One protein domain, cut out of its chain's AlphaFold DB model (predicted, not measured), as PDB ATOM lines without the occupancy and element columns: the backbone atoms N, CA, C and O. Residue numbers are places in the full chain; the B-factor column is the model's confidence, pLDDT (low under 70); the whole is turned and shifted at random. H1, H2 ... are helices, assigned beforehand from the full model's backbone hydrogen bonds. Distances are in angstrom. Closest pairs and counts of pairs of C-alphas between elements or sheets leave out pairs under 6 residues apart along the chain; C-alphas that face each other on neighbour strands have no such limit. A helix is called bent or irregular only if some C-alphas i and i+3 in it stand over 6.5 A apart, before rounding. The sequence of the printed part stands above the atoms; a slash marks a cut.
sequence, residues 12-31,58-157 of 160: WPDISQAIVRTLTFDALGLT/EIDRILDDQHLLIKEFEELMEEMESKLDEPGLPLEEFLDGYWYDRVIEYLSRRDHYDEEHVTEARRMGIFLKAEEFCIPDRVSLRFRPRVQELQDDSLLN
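Overview. This is residues 12 to 31 and 58 to 157 of the 160 residues of an uncharacterized protein of Penicillium expansum (UniProt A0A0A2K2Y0). Three helices, H1, H2 and H3, make a loose up-and-down bundle, and long H2 slants away from the other two so that its first residues, 58 to 65, stick out. From the far end of H3 the chain runs out as an arm to H4 and folds back through a long link to H5, which H6 follows as a second projection, with residues 148 to 157 sticking out. The printed part has 120 residues with six named helices, H1 to H6 in that order, and no named strand; the class is all helix. It is loose, with a radius of gyration of the C-alphas of 17.3 A, and flat, spanning 54 by 47 by 19 A.

Arrangement. H2, residues 58 to 84, is the longest helix. With residues 73 to 84 alone it touches H1, residues 15 to 27, at a steep tilt of 38 degrees, opposite ways; the closest C-alphas, of Gln 17 and Glu 81, are 6.5 A apart. H3, residues 91 to 109, forms a helical hairpin with H2. They only just touch, with 3 pairs of C-alphas within 8 A, the closest being Met 80 and Trp 99 at 7.2 A. Their tilt of 36 degrees is only just steep. H1 and H3 touch at a shallow tilt of 27 degrees, the same way, with the C-alphas of Ser 16 and Leu 91 closest at 6.5 A. H1 is the hub and, with residues 23 to 27, only just touches H5, residues 137 to 140, through 3 pairs, the closest C-alphas being Leu 23 and Val 139 at 6.9 A. H6, residues 144 to 155, is close but not clearly touching H5, the C-alphas of Ser 140 and Val 147 being closest at 7.8 A. H4, residues 115 to 123, touches no helix. Every O i to N i+4 pair is within hydrogen-bond range in H1, H2 and H4; H3 has 12 of 15, H6 has 3 of 8 and, for O i to N i+3, 3 of 9, and H5 is too short for an i+4 pair.

Along the chain. H2 measures 38.7 A, from C-alpha 58 at (178.327, 256.080, 159.497) to C-alpha 84 at (215.924, 255.933, 168.517). H3 measures 25.6 A, with a kink of 30 degrees near residue 98, and is only just irregular: C-alphas 96 and 99 are 6.6 A apart. H1 measures 18.2 A, H6 17.9 A, H4 12.3 A and H5 4.9 A. H6 ends with C-alpha 155 at (200.587, 231.159, 188.185).

Size, cuts and confidence. The two C-alphas farthest apart, of Pro 87 and Arg 123, are 54.8 A apart. Residues 32 to 57 are not printed, and C-alphas 31 and 58 are 18.3 A apart across that cut. H4 to H5 is a long link. The mean pLDDT of the printed part is 71.4; 45 residues are under 70, among them 58 to 66 and 129 to 157.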
ATOM      1  N   TRP A  12     213.774 257.838 153.292       56.59
ATOM      2  CA  TRP A  12     214.149 256.800 154.268       56.59
ATOM      3  C   TRP A  12     215.646 256.862 154.612       56.59
ATOM      4  O   TRP A  12     216.428 256.076 154.068       56.59
ATOM      5  N   PRO A  13     216.081 257.766 155.511       52.53
ATOM      6  CA  PRO A  13     217.469 257.797 155.955       52.53
ATOM      7  C   PRO A  13     217.802 256.707 156.982       52.53
ATOM      8  O   PRO A  13     218.984 256.470 157.214       52.53
ATOM      9  N   ASP A  14     216.820 256.023 157.580       74.19
ATOM     10  CA  ASP A  14     217.099 255.068 158.651       74.19
ATOM     11  C   ASP A  14     216.208 253.817 158.599       74.19
ATOM     12  O   ASP A  14     214.992 253.842 158.803       74.19
ATOM     13  N   ILE A  15     216.848 252.678 158.329       77.88
ATOM     14  CA  ILE A  15     216.214 251.354 158.355       77.88
ATOM     15  C   ILE A  15     215.680 251.005 159.752       77.88
ATOM     16  O   ILE A  15     214.760 250.200 159.877       77.88
ATOM     17  N   SER A  16     216.229 251.616 160.801       80.38
ATOM     18  CA  SER A  16     215.810 251.408 162.185       80.38
ATOM     19  C   SER A  16     214.447 252.055 162.425       80.38
ATOM     20  O   SER A  16     213.510 251.367 162.834       80.38
ATOM     21  N   GLN A  17     214.296 253.330 162.049       84.38
ATOM     22  CA  GLN A  17     213.023 254.058 162.078       84.38
ATOM     23  C   GLN A  17     211.931 253.317 161.304       84.38
ATOM     24  O   GLN A  17     210.817 253.122 161.786       84.38
ATOM     25  N   ALA A  18     212.268 252.830 160.117       82.12
ATOM     26  CA  ALA A  18     211.384 252.030 159.290       82.12
ATOM     27  C   ALA A  18     210.867 250.747 159.954       82.12
ATOM     28  O   ALA A  18     209.682 250.405 159.840       82.12
ATOM     29  N   ILE A  19     211.764 250.017 160.621       82.50
ATOM     30  CA  ILE A  19     211.431 248.791 161.347       82.50
ATOM     31  C   ILE A  19     210.487 249.126 162.498       82.50
ATOM     32  O   ILE A  19     209.433 248.502 162.607       82.50
ATOM     33  N   VAL A  20     210.828 250.132 163.307       85.50
ATOM     34  CA  VAL A  20     209.996 250.593 164.427       85.50
ATOM     35  C   VAL A  20     208.615 251.006 163.928       85.50
ATOM     36  O   VAL A  20     207.612 250.506 164.425       85.50
ATOM     37  N   ARG A  21     208.551 251.818 162.870       87.56
ATOM     38  CA  ARG A  21     207.297 252.290 162.275       87.56
ATOM     39  C   ARG A  21     206.405 251.150 161.808       87.56
ATOM     40  O   ARG A  21     205.210 251.154 162.084       87.56
ATOM     41  N   THR A  22     206.984 250.152 161.145       81.69
ATOM     42  CA  THR A  22     206.243 248.976 160.671       81.69
ATOM     43  C   THR A  22     205.709 248.143 161.838       81.69
ATOM     44  O   THR A  22     204.545 247.756 161.830       81.69
ATOM     45  N   LEU A  23     206.535 247.894 162.859       82.88
ATOM     46  CA  LEU A  23     206.132 247.115 164.032       82.88
ATOM     47  C   LEU A  23     205.049 247.829 164.844       82.88
ATOM     48  O   LEU A  23     204.084 247.190 165.252       82.88
ATOM     49  N   THR A  24     205.181 249.139 165.052       85.12
ATOM     50  CA  THR A  24     204.178 249.958 165.744       85.12
ATOM     51  C   THR A  24     202.867 249.991 164.957       85.12
ATOM     52  O   THR A  24     201.800 249.808 165.534       85.12
ATOM     53  N   PHE A  25     202.927 250.150 163.632       82.25
ATOM     54  CA  PHE A  25     201.736 250.159 162.779       82.25
ATOM     55  C   PHE A  25     200.961 248.838 162.877       82.25
ATOM     56  O   PHE A  25     199.747 248.841 163.094       82.25
ATOM     57  N   ASP A  26     201.681 247.714 162.793       79.44
ATOM     58  CA  ASP A  26     201.113 246.379 162.981       79.44
ATOM     59  C   ASP A  26     200.539 246.216 164.399       79.44
ATOM     60  O   ASP A  26     199.416 245.735 164.544       79.44
ATOM     61  N   ALA A  27     201.274 246.638 165.440       81.19
ATOM     62  CA  ALA A  27     200.872 246.524 166.846       81.19
ATOM     63  C   ALA A  27     199.567 247.265 167.163       81.19
ATOM     64  O   ALA A  27     198.737 246.763 167.919       81.19
ATOM     65  N   LEU A  28     199.363 248.433 166.553       79.56
ATOM     66  CA  LEU A  28     198.156 249.238 166.721       79.56
ATOM     67  C   LEU A  28     196.966 248.704 165.904       79.56
ATOM     68  O   LEU A  28     195.876 249.280 165.960       79.56
ATOM     69  N   GLY A  29     197.143 247.613 165.152       73.50
ATOM     70  CA  GLY A  29     196.092 247.031 164.321       73.50
ATOM     71  C   GLY A  29     195.641 247.965 163.198       73.50
ATOM     72  O   GLY A  29     194.511 247.848 162.718       73.50
ATOM     73  N   LEU A  30     196.497 248.910 162.792       74.56
ATOM     74  CA  LEU A  30     196.194 249.807 161.690       74.56
ATOM     75  C   LEU A  30     196.162 249.007 160.387       74.56
ATOM     76  O   LEU A  30     197.018 248.173 160.103       74.56
ATOM     77  N   THR A  31     195.155 249.270 159.563       68.50
ATOM     78  CA  THR A  31     195.045 248.668 158.236       68.50
ATOM     79  C   THR A  31     195.169 249.748 157.183       68.50
ATOM     80  O   THR A  31     194.523 250.789 157.284       68.50
ATOM     81  N   GLU A  58     177.551 257.279 159.149       51.59
ATOM     82  CA  GLU A  58     178.327 256.080 159.497       51.59
ATOM     83  C   GLU A  58     179.726 256.154 158.875       51.59
ATOM     84  O   GLU A  58     180.710 255.776 159.506       51.59
ATOM     85  N   ILE A  59     179.817 256.686 157.651       60.00
ATOM     86  CA  ILE A  59     181.088 256.900 156.952       60.00
ATOM     87  C   ILE A  59     181.933 257.939 157.696       60.00
ATOM     88  O   ILE A  59     183.105 257.671 157.946       60.00
ATOM     89  N   ASP A  60     181.341 259.065 158.104       57.09
ATOM     90  CA  ASP A  60     182.052 260.111 158.849       57.09
ATOM     91  C   ASP A  60     182.603 259.597 160.186       57.09
ATOM     92  O   ASP A  60     183.765 259.839 160.495       57.09
ATOM     93  N   ARG A  61     181.834 258.799 160.942       57.44
ATOM     94  CA  ARG A  61     182.324 258.201 162.202       57.44
ATOM     95  C   ARG A  61     183.501 257.252 161.983       57.44
ATOM     96  O   ARG A  61     184.474 257.313 162.720       57.44
ATOM     97  N   ILE A  62     183.440 256.408 160.951       59.78
ATOM     98  CA  ILE A  62     184.547 255.499 160.610       59.78
ATOM     99  C   ILE A  62     185.797 256.292 160.206       59.78
ATOM    100  O   ILE A  62     186.913 255.888 160.534       59.78
ATOM    101  N   LEU A  63     185.629 257.404 159.485       59.09
ATOM    102  CA  LEU A  63     186.736 258.279 159.107       59.09
ATOM    103  C   LEU A  63     187.326 258.990 160.328       59.09
ATOM    104  O   LEU A  63     188.547 259.012 160.456       59.09
ATOM    105  N   ASP A  64     186.495 259.503 161.236       61.31
ATOM    106  CA  ASP A  64     186.933 260.141 162.482       61.31
ATOM    107  C   ASP A  64     187.709 259.163 163.377       61.31
ATOM    108  O   ASP A  64     188.809 259.486 163.832       61.31
ATOM    109  N   ASP A  65     187.203 257.938 163.549       62.38
ATOM    110  CA  ASP A  65     187.880 256.879 164.304       62.38
ATOM    111  C   ASP A  65     189.234 256.525 163.665       62.38
ATOM    112  O   ASP A  65     190.249 256.400 164.351       62.38
ATOM    113  N   GLN A  66     189.299 256.419 162.333       64.75
ATOM    114  CA  GLN A  66     190.561 256.170 161.626       64.75
ATOM    115  C   GLN A  66     191.540 257.345 161.737       64.75
ATOM    116  O   GLN A  66     192.743 257.127 161.890       64.75
ATOM    117  N   HIS A  67     191.047 258.582 161.687       70.12
ATOM    118  CA  HIS A  67     191.858 259.781 161.864       70.12
ATOM    119  C   HIS A  67     192.456 259.861 163.271       70.12
ATOM    120  O   HIS A  67     193.626 260.225 163.406       70.12
ATOM    121  N   LEU A  68     191.687 259.490 164.297       75.50
ATOM    122  CA  LEU A  68     192.168 259.434 165.675       75.50
ATOM    123  C   LEU A  68     193.303 258.418 165.822       75.50
ATOM    124  O   LEU A  68     194.363 258.756 166.341       75.50
ATOM    125  N   LEU A  69     193.128 257.211 165.285       72.19
ATOM    126  CA  LEU A  69     194.140 256.156 165.377       72.19
ATOM    127  C   LEU A  69     195.425 256.484 164.610       72.19
ATOM    128  O   LEU A  69     196.519 256.158 165.066       72.19
ATOM    129  N   ILE A  70     195.313 257.152 163.459       78.94
ATOM    130  CA  ILE A  70     196.482 257.652 162.724       78.94
ATOM    131  C   ILE A  70     197.191 258.738 163.537       78.94
ATOM    132  O   ILE A  70     198.414 258.728 163.619       78.94
ATOM    133  N   LYS A  71     196.445 259.656 164.161       82.44
ATOM    134  CA  LYS A  71     197.028 260.705 165.006       82.44
ATOM    135  C   LYS A  71     197.795 260.110 166.187       82.44
ATOM    136  O   LYS A  71     198.933 260.496 166.414       82.44
ATOM    137  N   GLU A  72     197.197 259.153 166.888       85.62
ATOM    138  CA  GLU A  72     197.830 258.456 168.013       85.62
ATOM    139  C   GLU A  72     199.082 257.682 167.582       85.62
ATOM    140  O   GLU A  72     200.081 257.659 168.298       85.62
ATOM    141  N   PHE A  73     199.063 257.094 166.384       87.25
ATOM    142  CA  PHE A  73     200.240 256.459 165.803       87.25
ATOM    143  C   PHE A  73     201.365 257.453 165.506       87.25
ATOM    144  O   PHE A  73     202.506 257.173 165.856       87.25
ATOM    145  N   GLU A  74     201.075 258.601 164.889       87.12
ATOM    146  CA  GLU A  74     202.114 259.604 164.613       87.12
ATOM    147  C   GLU A  74     202.688 260.199 165.910       87.12
ATOM    148  O   GLU A  74     203.899 260.376 166.003       87.12
ATOM    149  N   GLU A  75     201.861 260.429 166.937       89.81
ATOM    150  CA  GLU A  75     202.321 260.869 168.267       89.81
ATOM    151  C   GLU A  75     203.251 259.837 168.921       89.81
ATOM    152  O   GLU A  75     204.309 260.182 169.449       89.81
ATOM    153  N   LEU A  76     202.889 258.552 168.847       89.88
ATOM    154  CA  LEU A  76     203.725 257.466 169.350       89.88
ATOM    155  C   LEU A  76     205.032 257.345 168.552       89.88
ATOM    156  O   LEU A  76     206.078 257.044 169.121       89.88
ATOM    157  N   MET A  77     204.994 257.596 167.243       88.31
ATOM    158  CA  MET A  77     206.180 257.570 166.390       88.31
ATOM    159  C   MET A  77     207.123 258.741 166.656       88.31
ATOM    160  O   MET A  77     208.327 258.511 166.699       88.31
ATOM    161  N   GLU A  78     206.616 259.950 166.902       90.00
ATOM    162  CA  GLU A  78     207.445 261.106 167.277       90.00
ATOM    163  C   GLU A  78     208.255 260.816 168.554       90.00
ATOM    164  O   GLU A  78     209.457 261.082 168.625       90.00
ATOM    165  N   GLU A  79     207.618 260.184 169.543       90.94
ATOM    166  CA  GLU A  79     208.275 259.741 170.773       90.94
ATOM    167  C   GLU A  79     209.354 258.674 170.505       90.94
ATOM    168  O   GLU A  79     210.482 258.777 170.993       90.94
ATOM    169  N   MET A  80     209.018 257.652 169.713       88.50
ATOM    170  CA  MET A  80     209.915 256.538 169.397       88.50
ATOM    171  C   MET A  80     211.130 256.986 168.581       88.50
ATOM    172  O   MET A  80     212.242 256.546 168.856       88.50
ATOM    173  N   GLU A  81     210.932 257.862 167.600       87.44
ATOM    174  CA  GLU A  81     211.989 258.406 166.741       87.44
ATOM    175  C   GLU A  81     212.967 259.250 167.554       87.44
ATOM    176  O   GLU A  81     214.176 259.029 167.485       87.44
ATOM    177  N   SER A  82     212.452 260.115 168.437       87.56
ATOM    178  CA  SER A  82     213.299 260.883 169.354       87.56
ATOM    179  C   SER A  82     214.155 259.991 170.255       87.56
ATOM    180  O   SER A  82     215.242 260.409 170.653       87.56
ATOM    181  N   LYS A  83     213.664 258.804 170.625       86.81
ATOM    182  CA  LYS A  83     214.403 257.845 171.451       86.81
ATOM    183  C   LYS A  83     215.368 256.976 170.664       86.81
ATOM    184  O   LYS A  83     216.400 256.588 171.203       86.81
ATOM    185  N   LEU A  84     215.059 256.693 169.408       83.50
ATOM    186  CA  LEU A  84     215.924 255.933 168.517       83.50
ATOM    187  C   LEU A  84     217.170 256.733 168.107       83.50
ATOM    188  O   LEU A  84     218.242 256.156 167.946       83.50
ATOM    189  N   ASP A  85     217.038 258.059 168.017       82.81
ATOM    190  CA  ASP A  85     218.143 258.985 167.755       82.81
ATOM    191  C   ASP A  85     219.116 259.137 168.944       82.81
ATOM    192  O   ASP A  85     220.194 259.725 168.794       82.81
ATOM    193  N   GLU A  86     218.778 258.618 170.135       83.81
ATOM    194  CA  GLU A  86     219.680 258.642 171.289       83.81
ATOM    195  C   GLU A  86     220.899 257.730 171.023       83.81
ATOM    196  O   GLU A  86     220.765 256.516 170.838       83.81
ATOM    197  N   PRO A  87     222.131 258.274 171.007       72.69
ATOM    198  CA  PRO A  87     223.304 257.490 170.657       72.69
ATOM    199  C   PRO A  87     223.605 256.440 171.728       72.69
ATOM    200  O   PRO A  87     223.785 256.764 172.902       72.69
ATOM    201  N   GLY A  88     223.773 255.189 171.294       70.31
ATOM    202  CA  GLY A  88     224.333 254.117 172.121       70.31
ATOM    203  C   GLY A  88     223.416 252.929 172.390       70.31
ATOM    204  O   GLY A  88     223.877 251.999 173.046       70.31
ATOM    205  N   LEU A  89     222.184 252.918 171.870       72.81
ATOM    206  CA  LEU A  89     221.283 251.774 172.007       72.81
ATOM    207  C   LEU A  89     221.171 250.995 170.684       72.81
ATOM    208  O   LEU A  89     220.735 251.553 169.675       72.81
ATOM    209  N   PRO A  90     221.563 249.711 170.642       84.25
ATOM    210  CA  PRO A  90     221.277 248.850 169.503       84.25
ATOM    211  C   PRO A  90     219.768 248.748 169.259       84.25
ATOM    212  O   PRO A  90     218.989 248.643 170.204       84.25
ATOM    213  N   LEU A  91     219.351 248.692 167.991       80.88
ATOM    214  CA  LEU A  91     217.936 248.558 167.619       80.88
ATOM    215  C   LEU A  91     217.251 247.360 168.300       80.88
ATOM    216  O   LEU A  91     216.082 247.440 168.649       80.88
ATOM    217  N   GLU A  92     217.962 246.251 168.497       80.44
ATOM    218  CA  GLU A  92     217.428 245.081 169.204       80.44
ATOM    219  C   GLU A  92     217.086 245.398 170.666       80.44
ATOM    220  O   GLU A  92     215.979 245.109 171.106       80.44
ATOM    221  N   GLU A  93     217.978 246.079 171.390       82.56
ATOM    222  CA  GLU A  93     217.743 246.491 172.780       82.56
ATOM    223  C   GLU A  93     216.634 247.549 172.885       82.56
ATOM    224  O   GLU A  93     215.834 247.527 173.821       82.56
ATOM    225  N   PHE A  94     216.545 248.447 171.898       86.75
ATOM    226  CA  PHE A  94     215.446 249.406 171.784       86.75
ATOM    227  C   PHE A  94     214.096 248.701 171.616       86.75
ATOM    228  O   PHE A  94     213.127 249.042 172.297       86.75
ATOM    229  N   LEU A  95     214.043 247.715 170.719       84.19
ATOM    230  CA  LEU A  95     212.834 246.958 170.421       84.19
ATOM    231  C   LEU A  95     212.392 246.093 171.609       84.19
ATOM    232  O   LEU A  95     211.216 246.104 171.963       84.19
ATOM    233  N   ASP A  96     213.327 245.374 172.231       79.50
ATOM    234  CA  ASP A  96     213.047 244.497 173.371       79.50
ATOM    235  C   ASP A  96     212.675 245.284 174.632       79.50
ATOM    236  O   ASP A  96     211.893 244.803 175.446       79.50
ATOM    237  N   GLY A  97     213.256 246.464 174.842       83.81
ATOM    238  CA  GLY A  97     212.998 247.302 176.009       83.81
ATOM    239  C   GLY A  97     211.934 248.358 175.738       83.81
ATOM    240  O   GLY A  97     210.739 248.128 175.912       83.81
ATOM    241  N   TYR A  98     212.404 249.534 175.322       89.31
ATOM    242  CA  TYR A  98     211.607 250.756 175.254       89.31
ATOM    243  C   TYR A  98     210.351 250.605 174.396       89.31
ATOM    244  O   TYR A  98     209.251 250.949 174.828       89.31
ATOM    245  N   TRP A  99     210.513 250.076 173.181       89.56
ATOM    246  CA  TRP A  99     209.413 249.945 172.237       89.56
ATOM    247  C   TRP A  99     208.312 249.032 172.780       89.56
ATOM    248  O   TRP A  99     207.139 249.405 172.760       89.56
ATOM    249  N   TYR A 100     208.693 247.858 173.297       85.00
ATOM    250  CA  TYR A 100     207.756 246.880 173.840       85.00
ATOM    251  C   TYR A 100     206.946 247.470 174.995       85.00
ATOM    252  O   TYR A 100     205.716 247.485 174.933       85.00
ATOM    253  N   ASP A 101     207.622 248.009 176.012       86.69
ATOM    254  CA  ASP A 101     206.964 248.552 177.204       86.69
ATOM    255  C   ASP A 101     205.980 249.661 176.828       86.69
ATOM    256  O   ASP A 101     204.846 249.702 177.315       86.69
ATOM    257  N   ARG A 102     206.387 250.527 175.897       89.62
ATOM    258  CA  ARG A 102     205.578 251.666 175.487       89.62
ATOM    259  C   ARG A 102     204.356 251.266 174.666       89.62
ATOM    260  O   ARG A 102     203.267 251.796 174.888       89.62
ATOM    261  N   VAL A 103     204.509 250.315 173.748       85.94
ATOM    262  CA  VAL A 103     203.388 249.777 172.966       85.94
ATOM    263  C   VAL A 103     202.395 249.057 173.876       85.94
ATOM    264  O   VAL A 103     201.192 249.252 173.725       85.94
ATOM    265  N   ILE A 104     202.866 248.283 174.858       83.25
ATOM    266  CA  ILE A 104     201.988 247.626 175.836       83.25
ATOM    267  C   ILE A 104     201.247 248.644 176.697       83.25
ATOM    268  O   ILE A 104     200.038 248.513 176.882       83.25
ATOM    269  N   GLU A 105     201.930 249.679 177.186       85.25
ATOM    270  CA  GLU A 105     201.294 250.759 177.939       85.25
ATOM    271  C   GLU A 105     200.187 251.429 177.114       85.25
ATOM    272  O   GLU A 105     199.074 251.608 177.614       85.25
ATOM    273  N   TYR A 106     200.456 251.751 175.846       85.31
ATOM    274  CA  TYR A 106     199.458 252.324 174.946       85.31
ATOM    275  C   TYR A 106     198.268 251.373 174.739       85.31
ATOM    276  O   TYR A 106     197.119 251.771 174.940       85.31
ATOM    277  N   LEU A 107     198.524 250.100 174.415       79.56
ATOM    278  CA  LEU A 107     197.466 249.111 174.193       79.56
ATOM    279  C   LEU A 107     196.632 248.869 175.457       79.56
ATOM    280  O   LEU A 107     195.421 248.735 175.358       79.56
ATOM    281  N   SER A 108     197.239 248.893 176.646       75.06
ATOM    282  CA  SER A 108     196.535 248.703 177.926       75.06
ATOM    283  C   SER A 108     195.496 249.784 178.250       75.06
ATOM    284  O   SER A 108     194.605 249.558 179.070       75.06
ATOM    285  N   ARG A 109     195.607 250.957 177.615       77.38
ATOM    286  CA  ARG A 109     194.666 252.081 177.753       77.38
ATOM    287  C   ARG A 109     193.546 252.044 176.720       77.38
ATOM    288  O   ARG A 109     192.541 252.730 176.894       77.38
ATOM    289  N   ARG A 110     193.736 251.293 175.637       68.56
ATOM    290  CA  ARG A 110     192.817 251.224 174.507       68.56
ATOM    291  C   ARG A 110     191.768 250.152 174.815       68.56
ATOM    292  O   ARG A 110     192.088 248.972 174.861       68.56
ATOM    293  N   ASP A 111     190.543 250.599 175.083       61.97
ATOM    294  CA  ASP A 111     189.393 249.808 175.551       61.97
ATOM    295  C   ASP A 111     189.582 249.117 176.906       61.97
ATOM    296  O   ASP A 111     189.775 247.905 177.033       61.97
ATOM    297  N   HIS A 112     189.422 249.901 177.971       58.72
ATOM    298  CA  HIS A 112     189.139 249.318 179.274       58.72
ATOM    299  C   HIS A 112     187.832 248.522 179.223       58.72
ATOM    300  O   HIS A 112     186.826 248.978 178.682       58.72
ATOM    301  N   TYR A 113     187.855 247.335 179.831       62.12
ATOM    302  CA  TYR A 113     186.657 246.535 180.038       62.12
ATOM    303  C   TYR A 113     185.588 247.374 180.746       62.12
ATOM    304  O   TYR A 113     185.765 247.775 181.898       62.12
ATOM    305  N   ASP A 114     184.478 247.608 180.053       70.81
ATOM    306  CA  ASP A 114     183.304 248.276 180.595       70.81
ATOM    307  C   ASP A 114     182.192 247.245 180.822       70.81
ATOM    308  O   ASP A 114     181.623 246.671 179.887       70.81
ATOM    309  N   GLU A 115     181.894 246.989 182.096       75.50
ATOM    310  CA  GLU A 115     180.867 246.034 182.506       75.50
ATOM    311  C   GLU A 115     179.470 246.439 182.005       75.50
ATOM    312  O   GLU A 115     178.651 245.560 181.709       75.50
ATOM    313  N   GLU A 116     179.200 247.741 181.858       81.25
ATOM    314  CA  GLU A 116     177.934 248.253 181.335       81.25
ATOM    315  C   GLU A 116     177.779 247.887 179.855       81.25
ATOM    316  O   GLU A 116     176.796 247.230 179.489       81.25
ATOM    317  N   HIS A 117     178.793 248.174 179.031       77.75
ATOM    318  CA  HIS A 117     178.806 247.804 177.612       77.75
ATOM    319  C   HIS A 117     178.721 246.288 177.394       77.75
ATOM    320  O   HIS A 117     177.975 245.819 176.531       77.75
ATOM    321  N   VAL A 118     179.430 245.490 178.197       81.94
ATOM    322  CA  VAL A 118     179.371 244.020 178.105       81.94
ATOM    323  C   VAL A 118     177.987 243.498 178.481       81.94
ATOM    324  O   VAL A 118     177.464 242.572 177.849       81.94
ATOM    325  N   THR A 119     177.367 244.096 179.497       83.38
ATOM    326  CA  THR A 119     176.013 243.739 179.928       83.38
ATOM    327  C   THR A 119     174.978 244.106 178.871       83.38
ATOM    328  O   THR A 119     174.077 243.308 178.594       83.38
ATOM    329  N   GLU A 120     175.100 245.277 178.252       85.62
ATOM    330  CA  GLU A 120     174.213 245.726 177.182       85.62
ATOM    331  C   GLU A 120     174.353 244.867 175.918       85.62
ATOM    332  O   GLU A 120     173.348 244.352 175.418       85.62
ATOM    333  N   ALA A 121     175.581 244.590 175.470       83.31
ATOM    334  CA  ALA A 121     175.839 243.680 174.353       83.31
ATOM    335  C   ALA A 121     175.202 242.302 174.600       83.31
ATOM    336  O   ALA A 121     174.499 241.764 173.739       83.31
ATOM    337  N   ARG A 122     175.334 241.770 175.825       86.69
ATOM    338  CA  ARG A 122     174.708 240.497 176.210       86.69
ATOM    339  C   ARG A 122     173.182 240.554 176.137       86.69
ATOM    340  O   ARG A 122     172.567 239.577 175.707       86.69
ATOM    341  N   ARG A 123     172.551 241.671 176.520       87.62
ATOM    342  CA  ARG A 123     171.092 241.862 176.381       87.62
ATOM    343  C   ARG A 123     170.642 241.854 174.922       87.62
ATOM    344  O   ARG A 123     169.541 241.390 174.642       87.62
ATOM    345  N   MET A 124     171.498 242.296 174.003       88.88
ATOM    346  CA  MET A 124     171.269 242.216 172.557       88.88
ATOM    347  C   MET A 124     171.572 240.823 171.970       88.88
ATOM    348  O   MET A 124     171.457 240.624 170.764       88.88
ATOM    349  N   GLY A 125     171.941 239.838 172.803       85.25
ATOM    350  CA  GLY A 125     172.327 238.492 172.368       85.25
ATOM    351  C   GLY A 125     173.757 238.399 171.823       85.25
ATOM    352  O   GLY A 125     174.120 237.373 171.247       85.25
ATOM    353  N   ILE A 126     174.567 239.446 172.005       80.69
ATOM    354  CA  ILE A 126     175.966 239.517 171.577       80.69
ATOM    355  C   ILE A 126     176.855 239.146 172.767       80.69
ATOM    356  O   ILE A 126     176.845 239.795 173.810       80.69
ATOM    357  N   PHE A 127     177.648 238.090 172.616       82.25
ATOM    358  CA  PHE A 127     178.564 237.629 173.657       82.25
ATOM    359  C   PHE A 127     179.983 238.059 173.302       82.25
ATOM    360  O   PHE A 127     180.661 237.394 172.518       82.25
ATOM    361  N   LEU A 128     180.412 239.183 173.875       73.88
ATOM    362  CA  LEU A 128     181.785 239.660 173.756       73.88
ATOM    363  C   LEU A 128     182.719 238.679 174.480       73.88
ATOM    364  O   LEU A 128     182.448 238.269 175.612       73.88
ATOM    365  N   LYS A 129     183.803 238.279 173.815       66.12
ATOM    366  CA  LYS A 129     184.921 237.587 174.458       66.12
ATOM    367  C   LYS A 129     185.939 238.646 174.837       66.12
ATOM    368  O   LYS A 129     186.251 239.487 174.004       66.12
ATOM    369  N   ALA A 130     186.451 238.588 176.061       59.25
ATOM    370  CA  ALA A 130     187.663 239.322 176.380       59.25
ATOM    371  C   ALA A 130     188.771 238.760 175.480       59.25
ATOM    372  O   ALA A 130     189.098 237.574 175.576       59.25
ATOM    373  N   GLU A 131     189.278 239.568 174.554       55.91
ATOM    374  CA  GLU A 131     190.548 239.256 173.914       55.91
ATOM    375  C   GLU A 131     191.627 239.532 174.960       55.91
ATOM    376  O   GLU A 131     191.847 240.672 175.359       55.91
ATOM    377  N   GLU A 132     192.254 238.469 175.471       51.50
ATOM    378  CA  GLU A 132     193.533 238.619 176.162       51.50
ATOM    379  C   GLU A 132     194.480 239.322 175.195       51.50
ATOM    380  O   GLU A 132     194.649 238.846 174.071       51.50
ATOM    381  N   PHE A 133     195.033 240.455 175.635       49.53
ATOM    382  CA  PHE A 133     195.990 241.307 174.930       49.53
ATOM    383  C   PHE A 133     196.858 240.525 173.940       49.53
ATOM    384  O   PHE A 133     197.913 239.989 174.279       49.53
ATOM    385  N   CYS A 134     196.407 240.459 172.691       48.22
ATOM    386  CA  CYS A 134     197.166 239.829 171.631       48.22
ATOM    387  C   CYS A 134     198.029 240.910 171.005       48.22
ATOM    388  O   CYS A 134     197.617 241.604 170.079       48.22
ATOM    389  N   ILE A 135     199.257 241.021 171.511       53.69
ATOM    390  CA  ILE A 135     200.362 241.536 170.711       53.69
ATOM    391  C   ILE A 135     200.280 240.814 169.352       53.69
ATOM    392  O   ILE A 135     200.334 239.576 169.337       53.69
ATOM    393  N   PRO A 136     200.098 241.521 168.223       53.88
ATOM    394  CA  PRO A 136     199.858 240.870 166.942       53.88
ATOM    395  C   PRO A 136     200.924 239.814 166.638       53.88
ATOM    396  O   PRO A 136     202.103 240.023 166.926       53.88
ATOM    397  N   ASP A 137     200.519 238.681 166.050       50.75
ATOM    398  CA  ASP A 137     201.349 237.474 165.871       50.75
ATOM    399  C   ASP A 137     202.769 237.765 165.338       50.75
ATOM    400  O   ASP A 137     203.734 237.095 165.702       50.75
ATOM    401  N   ARG A 138     202.924 238.796 164.496       51.22
ATOM    402  CA  ARG A 138     204.208 239.211 163.904       51.22
ATOM    403  C   ARG A 138     205.205 239.776 164.920       51.22
ATOM    404  O   ARG A 138     206.405 239.577 164.753       51.22
ATOM    405  N   VAL A 139     204.714 240.432 165.965       51.47
ATOM    406  CA  VAL A 139     205.504 240.951 167.087       51.47
ATOM    407  C   VAL A 139     205.758 239.815 168.090       51.47
ATOM    408  O   VAL A 139     206.900 239.566 168.473       51.47
ATOM    409  N   SER A 140     204.730 239.025 168.410       51.72
ATOM    410  CA  SER A 140     204.818 237.880 169.335       51.72
ATOM    411  C   SER A 140     205.849 236.816 168.927       51.72
ATOM    412  O   SER A 140     206.454 236.166 169.780       51.72
ATOM    413  N   LEU A 141     206.110 236.648 167.627       48.69
ATOM    414  CA  LEU A 141     207.127 235.717 167.123       48.69
ATOM    415  C   LEU A 141     208.575 236.155 167.406       48.69
ATOM    416  O   LEU A 141     209.456 235.295 167.410       48.69
ATOM    417  N   ARG A 142     208.832 237.450 167.646       49.16
ATOM    418  CA  ARG A 142     210.185 237.993 167.880       49.16
ATOM    419  C   ARG A 142     210.517 238.148 169.370       49.16
ATOM    420  O   ARG A 142     211.635 237.841 169.754       49.16
ATOM    421  N   PHE A 143     209.530 238.494 170.204       51.12
ATOM    422  CA  PHE A 143     209.697 238.737 171.653       51.12
ATOM    423  C   PHE A 143     209.190 237.585 172.543       51.12
ATOM    424  O   PHE A 143     209.026 237.730 173.756       51.12
ATOM    425  N   ARG A 144     208.953 236.413 171.938       44.84
ATOM    426  CA  ARG A 144     208.422 235.190 172.564       44.84
ATOM    427  C   ARG A 144     209.019 234.818 173.940       44.84
ATOM    428  O   ARG A 144     208.247 234.313 174.751       44.84
ATOM    429  N   PRO A 145     210.316 235.047 174.248       49.97
ATOM    430  CA  PRO A 145     210.860 234.719 175.568       49.97
ATOM    431  C   PRO A 145     210.224 235.508 176.727       49.97
ATOM    432  O   PRO A 145     210.014 234.935 177.789       49.97
ATOM    433  N   ARG A 146     209.836 236.780 176.531       50.19
ATOM    434  CA  ARG A 146     209.253 237.622 177.600       50.19
ATOM    435  C   ARG A 146     207.767 237.373 177.851       50.19
ATOM    436  O   ARG A 146     207.288 237.537 178.967       50.19
ATOM    437  N   VAL A 147     207.037 236.924 176.829       47.50
ATOM    438  CA  VAL A 147     205.621 236.537 176.970       47.50
ATOM    439  C   VAL A 147     205.474 235.306 177.879       47.50
ATOM    440  O   VAL A 147     204.457 235.159 178.551       47.50
ATOM    441  N   GLN A 148     206.501 234.450 177.954       43.72
ATOM    442  CA  GLN A 148     206.527 233.308 178.874       43.72
ATOM    443  C   GLN A 148     206.807 233.708 180.330       43.72
ATOM    444  O   GLN A 148     206.185 233.142 181.224       43.72
ATOM    445  N   GLU A 149     207.638 234.722 180.584       44.03
ATOM    446  CA  GLU A 149     207.937 235.171 181.957       44.03
ATOM    447  C   GLU A 149     206.713 235.794 182.662       44.03
ATOM    448  O   GLU A 149     206.489 235.547 183.844       44.03
ATOM    449  N   LEU A 150     205.838 236.508 181.938       46.47
ATOM    450  CA  LEU A 150     204.605 237.081 182.511       46.47
ATOM    451  C   LEU A 150     203.508 236.034 182.807       46.47
ATOM    452  O   LEU A 150     202.658 236.256 183.677       46.47
ATOM    453  N   GLN A 151     203.517 234.894 182.108       45.47
ATOM    454  CA  GLN A 151     202.577 233.789 182.342       45.47
ATOM    455  C   GLN A 151     202.989 232.905 183.531       45.47
ATOM    456  O   GLN A 151     202.116 232.366 184.212       45.47
ATOM    457  N   ASP A 152     204.285 232.794 183.829       44.41
ATOM    458  CA  ASP A 152     204.771 231.991 184.959       44.41
ATOM    459  C   ASP A 152     204.626 232.722 186.315       44.41
ATOM    460  O   ASP A 152     204.262 232.098 187.317       44.41
ATOM    461  N   ASP A 153     204.787 234.051 186.358       42.97
ATOM    462  CA  ASP A 153     204.648 234.840 187.598       42.97
ATOM    463  C   ASP A 153     203.192 234.987 188.084       42.97
ATOM    464  O   ASP A 153     202.921 235.126 189.284       42.97
ATOM    465  N   SER A 154     202.227 234.913 187.164       45.69
ATOM    466  CA  SER A 154     200.794 234.962 187.478       45.69
ATOM    467  C   SER A 154     200.232 233.608 187.946       45.69
ATOM    468  O   SER A 154     199.207 233.575 188.629       45.69
ATOM    469  N   LEU A 155     200.936 232.498 187.686       44.03
ATOM    470  CA  LEU A 155     200.587 231.159 188.185       44.03
ATOM    471  C   LEU A 155     201.199 230.829 189.559       44.03
ATOM    472  O   LEU A 155     200.729 229.903 190.224       44.03
ATOM    473  N   LEU A 156     202.201 231.585 190.020       43.34
ATOM    474  CA  LEU A 156     202.866 231.359 191.312       43.34
ATOM    475  C   LEU A 156     202.265 232.146 192.493       43.34
ATOM    476  O   LEU A 156     202.593 231.849 193.639       43.34
ATOM    477  N   ASN A 157     201.348 233.088 192.244       46.34
ATOM    478  CA  ASN A 157     200.719 233.926 193.278       46.34
ATOM    479  C   ASN A 157     199.216 233.641 193.489       46.34
ATOM    480  O   ASN A 157     198.440 234.537 193.825       46.34
TER     481      ASN A 157